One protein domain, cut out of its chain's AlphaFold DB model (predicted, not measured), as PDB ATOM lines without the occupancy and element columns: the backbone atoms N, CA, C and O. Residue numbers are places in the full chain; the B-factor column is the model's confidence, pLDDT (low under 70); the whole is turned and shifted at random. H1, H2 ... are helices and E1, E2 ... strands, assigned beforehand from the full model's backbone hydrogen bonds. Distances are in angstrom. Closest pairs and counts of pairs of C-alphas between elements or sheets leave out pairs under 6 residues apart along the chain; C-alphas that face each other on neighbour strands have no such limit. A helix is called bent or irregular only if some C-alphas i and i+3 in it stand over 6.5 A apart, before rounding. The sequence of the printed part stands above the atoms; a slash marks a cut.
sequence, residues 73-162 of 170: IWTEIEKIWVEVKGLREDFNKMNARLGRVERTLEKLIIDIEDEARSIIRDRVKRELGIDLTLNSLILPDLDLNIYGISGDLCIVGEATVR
ATOM      1  N   ILE A  73     -92.985  33.155  46.751       97.50
ATOM      2  CA  ILE A  73     -91.706  33.684  46.255       97.50
ATOM      3  C   ILE A  73     -90.724  33.885  47.411       97.50
ATOM      4  O   ILE A  73     -89.570  33.476  47.304       97.50
ATOM      5  N   TRP A  74     -91.172  34.459  48.530       97.19
ATOM      6  CA  TRP A  74     -90.323  34.640  49.708       97.19
ATOM      7  C   TRP A  74     -89.804  33.315  50.268       97.19
ATOM      8  O   TRP A  74     -88.626  33.223  50.603       97.19
ATOM      9  N   THR A  75     -90.643  32.276  50.306       96.56
ATOM     10  CA  THR A  75     -90.218  30.933  50.726       96.56
ATOM     11  C   THR A  75     -89.169  30.335  49.783       96.56
ATOM     12  O   THR A  75     -88.201  29.735  50.241       96.56
ATOM     13  N   GLU A  76     -89.319  30.500  48.467       97.69
ATOM     14  CA  GLU A  76     -88.319  30.016  47.503       97.69
ATOM     15  C   GLU A  76     -86.999  30.798  47.597       97.69
ATOM     16  O   GLU A  76     -85.924  30.200  47.572       97.69
ATOM     17  N   ILE A  77     -87.056  32.118  47.795       96.56
ATOM     18  CA  ILE A  77     -85.864  32.946  48.039       96.56
ATOM     19  C   ILE A  77     -85.115  32.472  49.294       96.56
ATOM     20  O   ILE A  77     -83.886  32.409  49.285       96.56
ATOM     21  N   GLU A  78     -85.830  32.115  50.362       97.00
ATOM     22  CA  GLU A  78     -85.222  31.590  51.587       97.00
ATOM     23  C   GLU A  78     -84.481  30.268  51.338       97.00
ATOM     24  O   GLU A  78     -83.335  30.115  51.768       97.00
ATOM     25  N   LYS A  79     -85.077  29.342  50.573       97.31
ATOM     26  CA  LYS A  79     -84.415  28.085  50.178       97.31
ATOM     27  C   LYS A  79     -83.141  28.344  49.378       97.31
ATOM     28  O   LYS A  79     -82.094  27.785  49.703       97.31
ATOM     29  N   ILE A  80     -83.204  29.238  48.389       97.56
ATOM     30  CA  ILE A  80     -82.040  29.622  47.578       97.56
ATOM     31  C   ILE A  80     -80.925  30.180  48.469       97.56
ATOM     32  O   ILE A  80     -79.758  29.842  48.285       97.56
ATOM     33  N   TRP A  81     -81.256  30.999  49.468       97.25
ATOM     34  CA  TRP A  81     -80.264  31.530  50.404       97.25
ATOM     35  C   TRP A  81     -79.543  30.440  51.199       97.25
ATOM     36  O   TRP A  81     -78.328  30.532  51.403       97.25
ATOM     37  N   VAL A  82     -80.263  29.402  51.628       96.94
ATOM     38  CA  VAL A  82     -79.672  28.243  52.309       96.94
ATOM     39  C   VAL A  82     -78.721  27.495  51.373       96.94
ATOM     40  O   VAL A  82     -77.590  27.199  51.766       96.94
ATOM     41  N   GLU A  83     -79.127  27.249  50.128       97.31
ATOM     42  CA  GLU A  83     -78.286  26.578  49.127       97.31
ATOM     43  C   GLU A  83     -77.022  27.381  48.799       97.31
ATOM     44  O   GLU A  83     -75.915  26.843  48.832       97.31
ATOM     45  N   VAL A  84     -77.153  28.689  48.560       96.94
ATOM     46  CA  VAL A  84     -76.018  29.590  48.289       96.94
ATOM     47  C   VAL A  84     -75.038  29.608  49.461       96.94
ATOM     48  O   VAL A  84     -73.821  29.609  49.254       96.94
ATOM     49  N   LYS A  85     -75.539  29.589  50.701       96.06
ATOM     50  CA  LYS A  85     -74.684  29.489  51.888       96.06
ATOM     51  C   LYS A  85     -73.911  28.167  51.906       96.06
ATOM     52  O   LYS A  85     -72.702  28.197  52.126       96.06
ATOM     53  N   GLY A  86     -74.576  27.048  51.616       97.50
ATOM     54  CA  GLY A  86     -73.934  25.735  51.504       97.50
ATOM     55  C   GLY A  86     -72.837  25.708  50.436       97.50
ATOM     56  O   GLY A  86     -71.698  25.339  50.724       97.50
ATOM     57  N   LEU A  87     -73.130  26.214  49.235       96.88
ATOM     58  CA  LEU A  87     -72.152  26.326  48.148       96.88
ATOM     59  C   LEU A  87     -70.936  27.168  48.546       96.88
ATOM     60  O   LEU A  87     -69.801  26.813  48.227       96.88
ATOM     61  N   ARG A  88     -71.147  28.272  49.271       96.50
ATOM     62  CA  ARG A  88     -70.054  29.122  49.756       96.50
ATOM     63  C   ARG A  88     -69.160  28.389  50.757       96.50
ATOM     64  O   ARG A  88     -67.939  28.541  50.714       96.50
ATOM     65  N   GLU A  89     -69.744  27.603  51.653       96.50
ATOM     66  CA  GLU A  89     -68.988  26.786  52.605       96.50
ATOM     67  C   GLU A  89     -68.165  25.706  51.892       96.50
ATOM     68  O   GLU A  89     -66.982  25.529  52.202       96.50
ATOM     69  N   ASP A  90     -68.739  25.028  50.902       96.75
ATOM     70  CA  ASP A  90     -68.033  24.005  50.130       96.75
ATOM     71  C   ASP A  90     -66.921  24.594  49.261       96.75
ATOM     72  O   ASP A  90     -65.814  24.049  49.225       96.75
ATOM     73  N   PHE A  91     -67.150  25.759  48.654       95.19
ATOM     74  CA  PHE A  91     -66.116  26.502  47.938       95.19
ATOM     75  C   PHE A  91     -64.928  26.850  48.845       95.19
ATOM     76  O   PHE A  91     -63.774  26.618  48.483       95.19
ATOM     77  N   ASN A  92     -65.190  27.313  50.070       95.75
ATOM     78  CA  ASN A  92     -64.134  27.604  51.041       95.75
ATOM     79  C   ASN A  92     -63.335  26.347  51.424       95.75
ATOM     80  O   ASN A  92     -62.105  26.397  51.509       95.75
ATOM     81  N   LYS A  93     -64.004  25.202  51.618       96.69
ATOM     82  CA  LYS A  93     -63.324  23.921  51.882       96.69
ATOM     83  C   LYS A  93     -62.447  23.504  50.703       96.69
ATOM     84  O   LYS A  93     -61.329  23.035  50.925       96.69
ATOM     85  N   MET A  94     -62.926  23.666  49.469       95.56
ATOM     86  CA  MET A  94     -62.150  23.364  48.263       95.56
ATOM     87  C   MET A  94     -60.914  24.255  48.155       95.56
ATOM     88  O   MET A  94     -59.817  23.725  48.001       95.56
ATOM     89  N   ASN A  95     -61.048  25.566  48.355       95.31
ATOM     90  CA  ASN A  95     -59.905  26.485  48.355       95.31
ATOM     91  C   ASN A  95     -58.867  26.121  49.423       95.31
ATOM     92  O   ASN A  95     -57.672  26.082  49.143       95.31
ATOM     93  N   ALA A  96     -59.302  25.761  50.632       95.00
ATOM     94  CA  ALA A  96     -58.387  25.311  51.681       95.00
ATOM     95  C   ALA A  96     -57.676  23.985  51.338       95.00
ATOM     96  O   ALA A  96     -56.569  23.720  51.814       95.00
ATOM     97  N   ARG A  97     -58.306  23.111  50.542       94.75
ATOM     98  CA  ARG A  97     -57.669  21.893  50.015       94.75
ATOM     99  C   ARG A  97     -56.671  22.226  48.911       94.75
ATOM    100  O   ARG A  97     -55.556  21.721  48.987       94.75
ATOM    101  N   LEU A  98     -57.030  23.085  47.961       94.94
ATOM    102  CA  LEU A  98     -56.130  23.535  46.897       94.94
ATOM    103  C   LEU A  98     -54.873  24.185  47.477       94.94
ATOM    104  O   LEU A  98     -53.779  23.715  47.193       94.94
ATOM    105  N   GLY A  99     -55.014  25.102  48.436       94.25
ATOM    106  CA  GLY A  99     -53.860  25.712  49.106       94.25
ATOM    107  C   GLY A  99     -53.008  24.736  49.934       94.25
ATOM    108  O   GLY A  99     -51.888  25.057  50.326       94.25
ATOM    109  N   ARG A 100     -53.506  23.534  50.262       95.12
ATOM    110  CA  ARG A 100     -52.666  22.453  50.816       95.12
ATOM    111  C   ARG A 100     -51.922  21.706  49.717       95.12
ATOM    112  O   ARG A 100     -50.761  21.380  49.921       95.12
ATOM    113  N   VAL A 101     -52.579  21.439  48.593       95.25
ATOM    114  CA  VAL A 101     -51.959  20.795  47.429       95.25
ATOM    115  C   VAL A 101     -50.831  21.665  46.880       95.25
ATOM    116  O   VAL A 101     -49.736  21.150  46.701       95.25
ATOM    117  N   GLU A 102     -51.058  22.969  46.717       94.31
ATOM    118  CA  GLU A 102     -50.046  23.938  46.269       94.31
ATOM    119  C   GLU A 102     -48.792  23.886  47.151       94.31
ATOM    120  O   GLU A 102     -47.702  23.627  46.652       94.31
ATOM    121  N   ARG A 103     -48.950  23.979  48.479       92.12
ATOM    122  CA  ARG A 103     -47.823  23.876  49.425       92.12
ATOM    123  C   ARG A 103     -47.094  22.535  49.378       92.12
ATOM    124  O   ARG A 103     -45.895  22.479  49.633       92.12
ATOM    125  N   THR A 104     -47.806  21.436  49.133       92.94
ATOM    126  CA  THR A 104     -47.166  20.123  48.976       92.94
ATOM    127  C   THR A 104     -46.368  20.068  47.678       92.94
ATOM    128  O   THR A 104     -45.251  19.562  47.692       92.94
ATOM    129  N   LEU A 105     -46.905  20.606  46.581       93.38
ATOM    130  CA  LEU A 105     -46.197  20.681  45.305       93.38
ATOM    131  C   LEU A 105     -44.940  21.546  45.412       93.38
ATOM    132  O   LEU A 105     -43.886  21.110  44.969       93.38
ATOM    133  N   GLU A 106     -45.016  22.706  46.068       88.88
ATOM    134  CA  GLU A 106     -43.850  23.563  46.331       88.88
ATOM    135  C   GLU A 106     -42.737  22.809  47.071       88.88
ATOM    136  O   GLU A 106     -41.575  22.883  46.684       88.88
ATOM    137  N   LYS A 107     -43.088  22.037  48.109       92.12
ATOM    138  CA  LYS A 107     -42.112  21.223  48.849       92.12
ATOM    139  C   LYS A 107     -41.496  20.125  47.992       92.12
ATOM    140  O   LYS A 107     -40.284  19.977  47.996       92.12
ATOM    141  N   LEU A 108     -42.321  19.393  47.243       90.62
ATOM    142  CA  LEU A 108     -41.836  18.331  46.361       90.62
ATOM    143  C   LEU A 108     -40.882  18.874  45.291       90.62
ATOM    144  O   LEU A 108     -39.906  18.208  44.969       90.62
ATOM    145  N   ILE A 109     -41.137  20.074  44.760       85.94
ATOM    146  CA  ILE A 109     -40.233  20.729  43.807       85.94
ATOM    147  C   ILE A 109     -38.874  21.004  44.462       85.94
ATOM    148  O   ILE A 109     -37.853  20.637  43.888       85.94
ATOM    149  N   ILE A 110     -38.853  21.576  45.671       83.56
ATOM    150  CA  ILE A 110     -37.605  21.841  46.410       83.56
ATOM    151  C   ILE A 110     -36.833  20.541  46.672       83.56
ATOM    152  O   ILE A 110     -35.637  20.478  46.398       83.56
ATOM    153  N   ASP A 111     -37.519  19.499  47.149       87.56
ATOM    154  CA  ASP A 111     -36.896  18.207  47.458       87.56
ATOM    155  C   ASP A 111     -36.254  17.580  46.202       87.56
ATOM    156  O   ASP A 111     -35.120  17.101  46.249       87.56
ATOM    157  N   ILE A 112     -36.951  17.631  45.059       88.56
ATOM    158  CA  ILE A 112     -36.444  17.124  43.773       88.56
ATOM    159  C   ILE A 112     -35.248  17.951  43.283       88.56
ATOM    160  O   ILE A 112     -34.277  17.384  42.776       88.56
ATOM    161  N   GLU A 113     -35.284  19.277  43.420       87.62
ATOM    162  CA  GLU A 113     -34.154  20.138  43.056       87.62
ATOM    163  C   GLU A 113     -32.911  19.830  43.896       87.62
ATOM    164  O   GLU A 113     -31.803  19.756  43.357       87.62
ATOM    165  N   ASP A 114     -33.074  19.623  45.201       87.31
ATOM    166  CA  ASP A 114     -31.975  19.270  46.097       87.31
ATOM    167  C   ASP A 114     -31.387  17.891  45.766       87.31
ATOM    168  O   ASP A 114     -30.159  17.733  45.728       87.31
ATOM    169  N   GLU A 115     -32.228  16.908  45.438       89.56
ATOM    170  CA  GLU A 115     -31.776  15.592  44.980       89.56
ATOM    171  C   GLU A 115     -31.001  15.693  43.657       89.56
ATOM    172  O   GLU A 115     -29.906  15.134  43.526       89.56
ATOM    173  N   ALA A 116     -31.498  16.486  42.703       89.00
ATOM    174  CA  ALA A 116     -30.813  16.742  41.439       89.00
ATOM    175  C   ALA A 116     -29.439  17.397  41.660       89.00
ATOM    176  O   ALA A 116     -28.442  16.948  41.088       89.00
ATOM    177  N   ARG A 117     -29.343  18.411  42.531       89.94
ATOM    178  CA  ARG A 117     -28.065  19.060  42.889       89.94
ATOM    179  C   ARG A 117     -27.082  18.063  43.501       89.94
ATOM    180  O   ARG A 117     -25.899  18.090  43.159       89.94
ATOM    181  N   SER A 118     -27.555  17.186  44.384       90.69
ATOM    182  CA  SER A 118     -26.729  16.149  45.009       90.69
ATOM    183  C   SER A 118     -26.159  15.182  43.965       90.69
ATOM    184  O   SER A 118     -24.941  15.010  43.881       90.69
ATOM    185  N   ILE A 119     -27.016  14.638  43.092       91.25
ATOM    186  CA  ILE A 119     -26.609  13.698  42.037       91.25
ATOM    187  C   ILE A 119     -25.606  14.340  41.071       91.25
ATOM    188  O   ILE A 119     -24.595  13.721  40.725       91.25
ATOM    189  N   ILE A 120     -25.859  15.577  40.630       90.75
ATOM    190  CA  ILE A 120     -24.974  16.274  39.687       90.75
ATOM    191  C   ILE A 120     -23.607  16.527  40.331       90.75
ATOM    192  O   ILE A 120     -22.585  16.254  39.699       90.75
ATOM    193  N   ARG A 121     -23.564  16.985  41.589       90.12
ATOM    194  CA  ARG A 121     -22.306  17.216  42.319       90.12
ATOM    195  C   ARG A 121     -21.473  15.941  42.410       90.12
ATOM    196  O   ARG A 121     -20.288  15.948  42.083       90.12
ATOM    197  N   ASP A 122     -22.109  14.847  42.808       91.69
ATOM    198  CA  ASP A 122     -21.479  13.538  42.932       91.69
ATOM    199  C   ASP A 122     -20.889  13.045  41.611       91.69
ATOM    200  O   ASP A 122     -19.779  12.507  41.576       91.69
ATOM    201  N   ARG A 123     -21.630  13.230  40.517       91.69
ATOM    202  CA  ARG A 123     -21.205  12.807  39.185       91.69
ATOM    203  C   ARG A 123     -20.029  13.633  38.678       91.69
ATOM    204  O   ARG A 123     -19.047  13.057  38.221       91.69
ATOM    205  N   VAL A 124     -20.086  14.955  38.824       90.50
ATOM    206  CA  VAL A 124     -18.999  15.855  38.405       90.50
ATOM    207  C   VAL A 124     -17.725  15.588  39.204       90.50
ATOM    208  O   VAL A 124     -16.642  15.516  38.627       90.50
ATOM    209  N   LYS A 125     -17.845  15.337  40.510       91.50
ATOM    210  CA  LYS A 125     -16.699  14.984  41.351       91.50
ATOM    211  C   LYS A 125     -16.053  13.662  40.932       91.50
ATOM    212  O   LYS A 125     -14.829  13.567  40.928       91.50
ATOM    213  N   ARG A 126     -16.848  12.653  40.556       91.12
ATOM    214  CA  ARG A 126     -16.344  11.342  40.105       91.12
ATOM    215  C   ARG A 126     -15.740  11.375  38.702       91.12
ATOM    216  O   ARG A 126     -14.709  10.750  38.487       91.12
ATOM    217  N   GLU A 127     -16.387  12.053  37.758       92.06
ATOM    218  CA  GLU A 127     -15.993  12.032  36.342       92.06
ATOM    219  C   GLU A 127     -14.931  13.089  36.003       92.06
ATOM    220  O   GLU A 127     -14.059  12.829  35.179       92.06
ATOM    221  N   LEU A 128     -14.979  14.264  36.641       88.12
ATOM    222  CA  LEU A 128     -14.103  15.403  36.332       88.12
ATOM    223  C   LEU A 128     -13.148  15.771  37.478       88.12
ATOM    224  O   LEU A 128     -12.257  16.591  37.281       88.12
ATOM    225  N   GLY A 129     -13.311  15.192  38.675       88.00
ATOM    226  CA  GLY A 129     -12.470  15.504  39.839       88.00
ATOM    227  C   GLY A 129     -12.696  16.902  40.428       88.00
ATOM    228  O   GLY A 129     -11.913  17.347  41.264       88.00
ATOM    229  N   ILE A 130     -13.750  17.599  39.997       88.69
ATOM    230  CA  ILE A 130     -14.060  18.973  40.402       88.69
ATOM    231  C   ILE A 130     -15.068  18.939  41.550       88.69
ATOM    232  O   ILE A 130     -16.143  18.353  41.424       88.69
ATOM    233  N   ASP A 131     -14.733  19.597  42.660       86.19
ATOM    234  CA  ASP A 131     -15.687  19.853  43.739       86.19
ATOM    235  C   ASP A 131     -16.369  21.205  43.495       86.19
ATOM    236  O   ASP A 131     -15.698  22.217  43.269       86.19
ATOM    237  N   LEU A 132     -17.701  21.221  43.485       88.94
ATOM    238  CA  LEU A 132     -18.480  22.429  43.221       88.94
ATOM    239  C   LEU A 132     -19.790  22.448  44.009       88.94
ATOM    240  O   LEU A 132     -20.421  21.422  44.270       88.94
ATOM    241  N   THR A 133     -20.228  23.649  44.364       87.81
ATOM    242  CA  THR A 133     -21.502  23.881  45.046       87.81
ATOM    243  C   THR A 133     -22.574  24.259  44.033       87.81
ATOM    244  O   THR A 133     -22.370  25.179  43.243       87.81
ATOM    245  N   LEU A 134     -23.714  23.570  44.083       91.50
ATOM    246  CA  LEU A 134     -24.895  23.861  43.268       91.50
ATOM    247  C   LEU A 134     -26.001  24.437  44.152       91.50
ATOM    248  O   LEU A 134     -26.295  23.834  45.183       91.50
ATOM    249  N   ASN A 135     -26.606  25.548  43.732       89.62
ATOM    250  CA  ASN A 135     -27.735  26.228  44.383       89.62
ATOM    251  C   ASN A 135     -28.736  26.728  43.324       89.62
ATOM    252  O   ASN A 135     -28.443  26.658  42.133       89.62
ATOM    253  N   SER A 136     -29.889  27.263  43.730       87.88
ATOM    254  CA  SER A 136     -30.716  28.083  42.833       87.88
ATOM    255  C   SER A 136     -30.131  29.492  42.684       87.88
ATOM    256  O   SER A 136     -29.471  30.006  43.593       87.88
ATOM    257  N   LEU A 137     -30.366  30.128  41.535       88.94
ATOM    258  CA  LEU A 137     -29.995  31.521  41.277       88.94
ATOM    259  C   LEU A 137     -31.234  32.305  40.846       88.94
ATOM    260  O   LEU A 137     -31.788  32.044  39.786       88.94
ATOM    261  N   ILE A 138     -31.629  33.278  41.665       86.56
ATOM    262  CA  ILE A 138     -32.791  34.141  41.427       86.56
ATOM    263  C   ILE A 138     -32.288  35.532  41.043       86.56
ATOM    264  O   ILE A 138     -31.680  36.226  41.862       86.56
ATOM    265  N   LEU A 139     -32.537  35.941  39.804       86.75
ATOM    266  CA  LEU A 139     -32.260  37.273  39.267       86.75
ATOM    267  C   LEU A 139     -33.584  37.962  38.885       86.75
ATOM    268  O   LEU A 139     -34.596  37.284  38.715       86.75
ATOM    269  N   PRO A 140     -33.608  39.302  38.733       83.88
ATOM    270  CA  PRO A 140     -34.834  40.050  38.424       83.88
ATOM    271  C   PRO A 140     -35.629  39.496  37.234       83.88
ATOM    272  O   PRO A 140     -36.850  39.366  37.322       83.88
ATOM    273  N   ASP A 141     -34.920  39.087  36.180       87.19
ATOM    274  CA  ASP A 141     -35.523  38.659  34.914       87.19
ATOM    275  C   ASP A 141     -35.364  37.149  34.659       87.19
ATOM    276  O   ASP A 141     -35.883  36.621  33.676       87.19
ATOM    277  N   LEU A 142     -34.638  36.436  35.528       86.50
ATOM    278  CA  LEU A 142     -34.192  35.064  35.290       86.50
ATOM    279  C   LEU A 142     -34.102  34.265  36.592       86.50
ATOM    280  O   LEU A 142     -33.335  34.617  37.482       86.50
ATOM    281  N   ASP A 143     -34.800  33.139  36.651       87.94
ATOM    282  CA  ASP A 143     -34.614  32.110  37.674       87.94
ATOM    283  C   ASP A 143     -33.908  30.894  37.088       87.94
ATOM    284  O   ASP A 143     -34.337  30.357  36.067       87.94
ATOM    285  N   LEU A 144     -32.862  30.425  37.763       90.25
ATOM    286  CA  LEU A 144     -32.214  29.145  37.501       90.25
ATOM    287  C   LEU A 144     -32.458  28.204  38.680       90.25
ATOM    288  O   LEU A 144     -32.091  28.517  39.818       90.25
ATOM    289  N   ASN A 145     -33.015  27.023  38.412       88.25
ATOM    290  CA  ASN A 145     -33.263  26.021  39.456       88.25
ATOM    291  C   ASN A 145     -31.967  25.356  39.966       88.25
ATOM    292  O   ASN A 145     -31.864  24.971  41.133       88.25
ATOM    293  N   ILE A 146     -30.943  25.257  39.115       90.56
ATOM    294  CA  ILE A 146     -29.630  24.692  39.433       90.56
ATOM    295  C   ILE A 146     -28.552  25.575  38.808       90.56
ATOM    296  O   ILE A 146     -28.575  25.854  37.612       90.56
ATOM    297  N   TYR A 147     -27.586  25.998  39.610       92.38
ATOM    298  CA  TYR A 147     -26.485  26.846  39.185       92.38
ATOM    299  C   TYR A 147     -25.238  26.599  40.039       92.38
ATOM    300  O   TYR A 147     -25.321  26.523  41.268       92.38
ATOM    301  N   GLY A 148     -24.072  26.514  39.398       91.75
ATOM    302  CA  GLY A 148     -22.778  26.516  40.080       91.75
ATOM    303  C   GLY A 148     -21.602  26.700  39.128       91.75
ATOM    304  O   GLY A 148     -21.680  26.376  37.942       91.75
ATOM    305  N   ILE A 149     -20.505  27.239  39.661       91.69
ATOM    306  CA  ILE A 149     -19.269  27.520  38.922       91.69
ATOM    307  C   ILE A 149     -18.076  26.978  39.707       91.69
ATOM    308  O   ILE A 149     -18.009  27.137  40.926       91.69
ATOM    309  N   SER A 150     -17.123  26.366  39.004       89.06
ATOM    310  CA  SER A 150     -15.810  26.009  39.543       89.06
ATOM    311  C   SER A 150     -14.754  26.105  38.440       89.06
ATOM    312  O   SER A 150     -14.769  25.329  37.485       89.06
ATOM    313  N   GLY A 151     -13.862  27.095  38.550       85.62
ATOM    314  CA  GLY A 151     -12.892  27.420  37.500       85.62
ATOM    315  C   GLY A 151     -13.582  27.752  36.175       85.62
ATOM    316  O   GLY A 151     -14.455  28.618  36.133       85.62
ATOM    317  N   ASP A 152     -13.221  27.018  35.122       86.81
ATOM    318  CA  ASP A 152     -13.762  27.194  33.766       86.81
ATOM    319  C   ASP A 152     -15.049  26.379  33.510       86.81
ATOM    320  O   ASP A 152     -15.597  26.412  32.408       86.81
ATOM    321  N   LEU A 153     -15.551  25.636  34.507       87.19
ATOM    322  CA  LEU A 153     -16.775  24.842  34.398       87.19
ATOM    323  C   LEU A 153     -17.969  25.587  35.010       87.19
ATOM    324  O   LEU A 153     -17.974  25.910  36.200       87.19
ATOM    325  N   CYS A 154     -19.014  25.792  34.207       91.06
ATOM    326  CA  CYS A 154     -20.299  26.338  34.638       91.06
ATOM    327  C   CYS A 154     -21.413  25.312  34.400       91.06
ATOM    328  O   CYS A 154     -21.537  24.766  33.303       91.06
ATOM    329  N   ILE A 155     -22.218  25.055  35.431       90.19
ATOM    330  CA  ILE A 155     -23.396  24.187  35.369       90.19
ATOM    331  C   ILE A 155     -24.632  25.053  35.543       90.19
ATOM    332  O   ILE A 155     -24.736  25.814  36.507       90.19
ATOM    333  N   VAL A 156     -25.567  24.901  34.611       91.75
ATOM    334  CA  VAL A 156     -26.842  25.611  34.588       91.75
ATOM    335  C   VAL A 156     -27.949  24.596  34.332       91.75
ATOM    336  O   VAL A 156     -27.839  23.768  33.428       91.75
ATOM    337  N   GLY A 157     -28.978  24.635  35.168       88.12
ATOM    338  CA  GLY A 157     -30.199  23.859  35.021       88.12
ATOM    339  C   GLY A 157     -31.236  24.573  34.161       88.12
ATOM    340  O   GLY A 157     -30.916  25.315  33.234       88.12
ATOM    341  N   GLU A 158     -32.503  24.336  34.475       88.06
ATOM    342  CA  GLU A 158     -33.625  24.993  33.816       88.06
ATOM    343  C   GLU A 158     -33.649  26.489  34.137       88.06
ATOM    344  O   GLU A 158     -33.464  26.904  35.284       88.06
ATOM    345  N   ALA A 159     -33.902  27.279  33.094       89.38
ATOM    346  CA  ALA A 159     -33.980  28.726  33.135       89.38
ATOM    347  C   ALA A 159     -35.421  29.181  32.892       89.38
ATOM    348  O   ALA A 159     -35.969  28.966  31.811       89.38
ATOM    349  N   THR A 160     -36.018  29.850  33.875       88.06
ATOM    350  CA  THR A 160     -37.336  30.476  33.746       88.06
ATOM    351  C   THR A 160     -37.173  31.983  33.637       88.06
ATOM    352  O   THR A 160     -36.672  32.634  34.551       88.06
ATOM    353  N   VAL A 161     -37.609  32.554  32.514       85.94
ATOM    354  CA  VAL A 161     -37.589  34.007  32.308       85.94
ATOM    355  C   VAL A 161     -38.850  34.605  32.912       85.94
ATOM    356  O   VAL A 161     -39.968  34.214  32.562       85.94
ATOM    357  N   ARG A 162     -38.686  35.578  33.808       73.00
ATOM    358  CA  ARG A 162     -39.812  36.342  34.344       73.00
ATOM    359  C   ARG A 162     -40.124  37.468  33.363       73.00
ATOM    360  O   ARG A 162     -39.400  38.450  33.286       73.00
TER     361      ARG A 162
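What this domain is: This is residues 73 to 162 of the 170 residues of an uncharacterized protein of Thermoprotei archaeon (UniProt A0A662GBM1). A small antiparallel sheet of four strands, sharply bent at E2, folds back over the last part of one very long helix, H1, whose residues 73 to 108 stick out as a free arm. The strands E2 and E3 run beside the helix's end, while E1, E4 and the first part of E2 turn away from it. The printed part has 90 residues, mixed in class, in the order H1, E1, E2, E3, E4. It is extended, with a radius of gyration of the C-alphas of 24.3 A and spans of 81 by 26 by 12 A.

Where its parts are: Look first at E2, residues 142 to 150, 20.9 A long, starting at C-alpha 142 (-34.192, 35.064, 35.290). Around it find E1, residues 135 to 138, E3, residues 153 to 156, and E4, residues 159 to 161, ending at C-alpha 161 (-37.589, 34.007, 32.308). H1 runs 80.3 A from C-alpha 73 (-91.706, 33.684, 46.255) to residue 128.

How they stand to each other: The sheet is branched: E1 lies on one side of E2, E3 and E4 on the other side. E1, E2 and E3 form a meander, each strand the antiparallel neighbour of the one before. Find N 137 and O 144 at 2.9 A in the hairpin E1 and E2, N 148 and O 155 at 3.0 A in the hairpin E2 and E3, and N 160 and O 143 at 2.8 A between antiparallel E2 and E4. E2 bends by 85 degrees at residue 145. H1 only grazes the sheet, with residues 109 to 128; its closest C-alphas to E2 are those of Arg 117 and Ile 146, 6.8 A. In H1, 51 of 52 O i to N i+4 pairs are within hydrogen-bond range.

The domain as a whole: The C-alphas of Ile 73 and Gly 129 are farthest apart, 81.5 A. The printed part has no cut and no long link. No printed residue is under 70 in pLDDT.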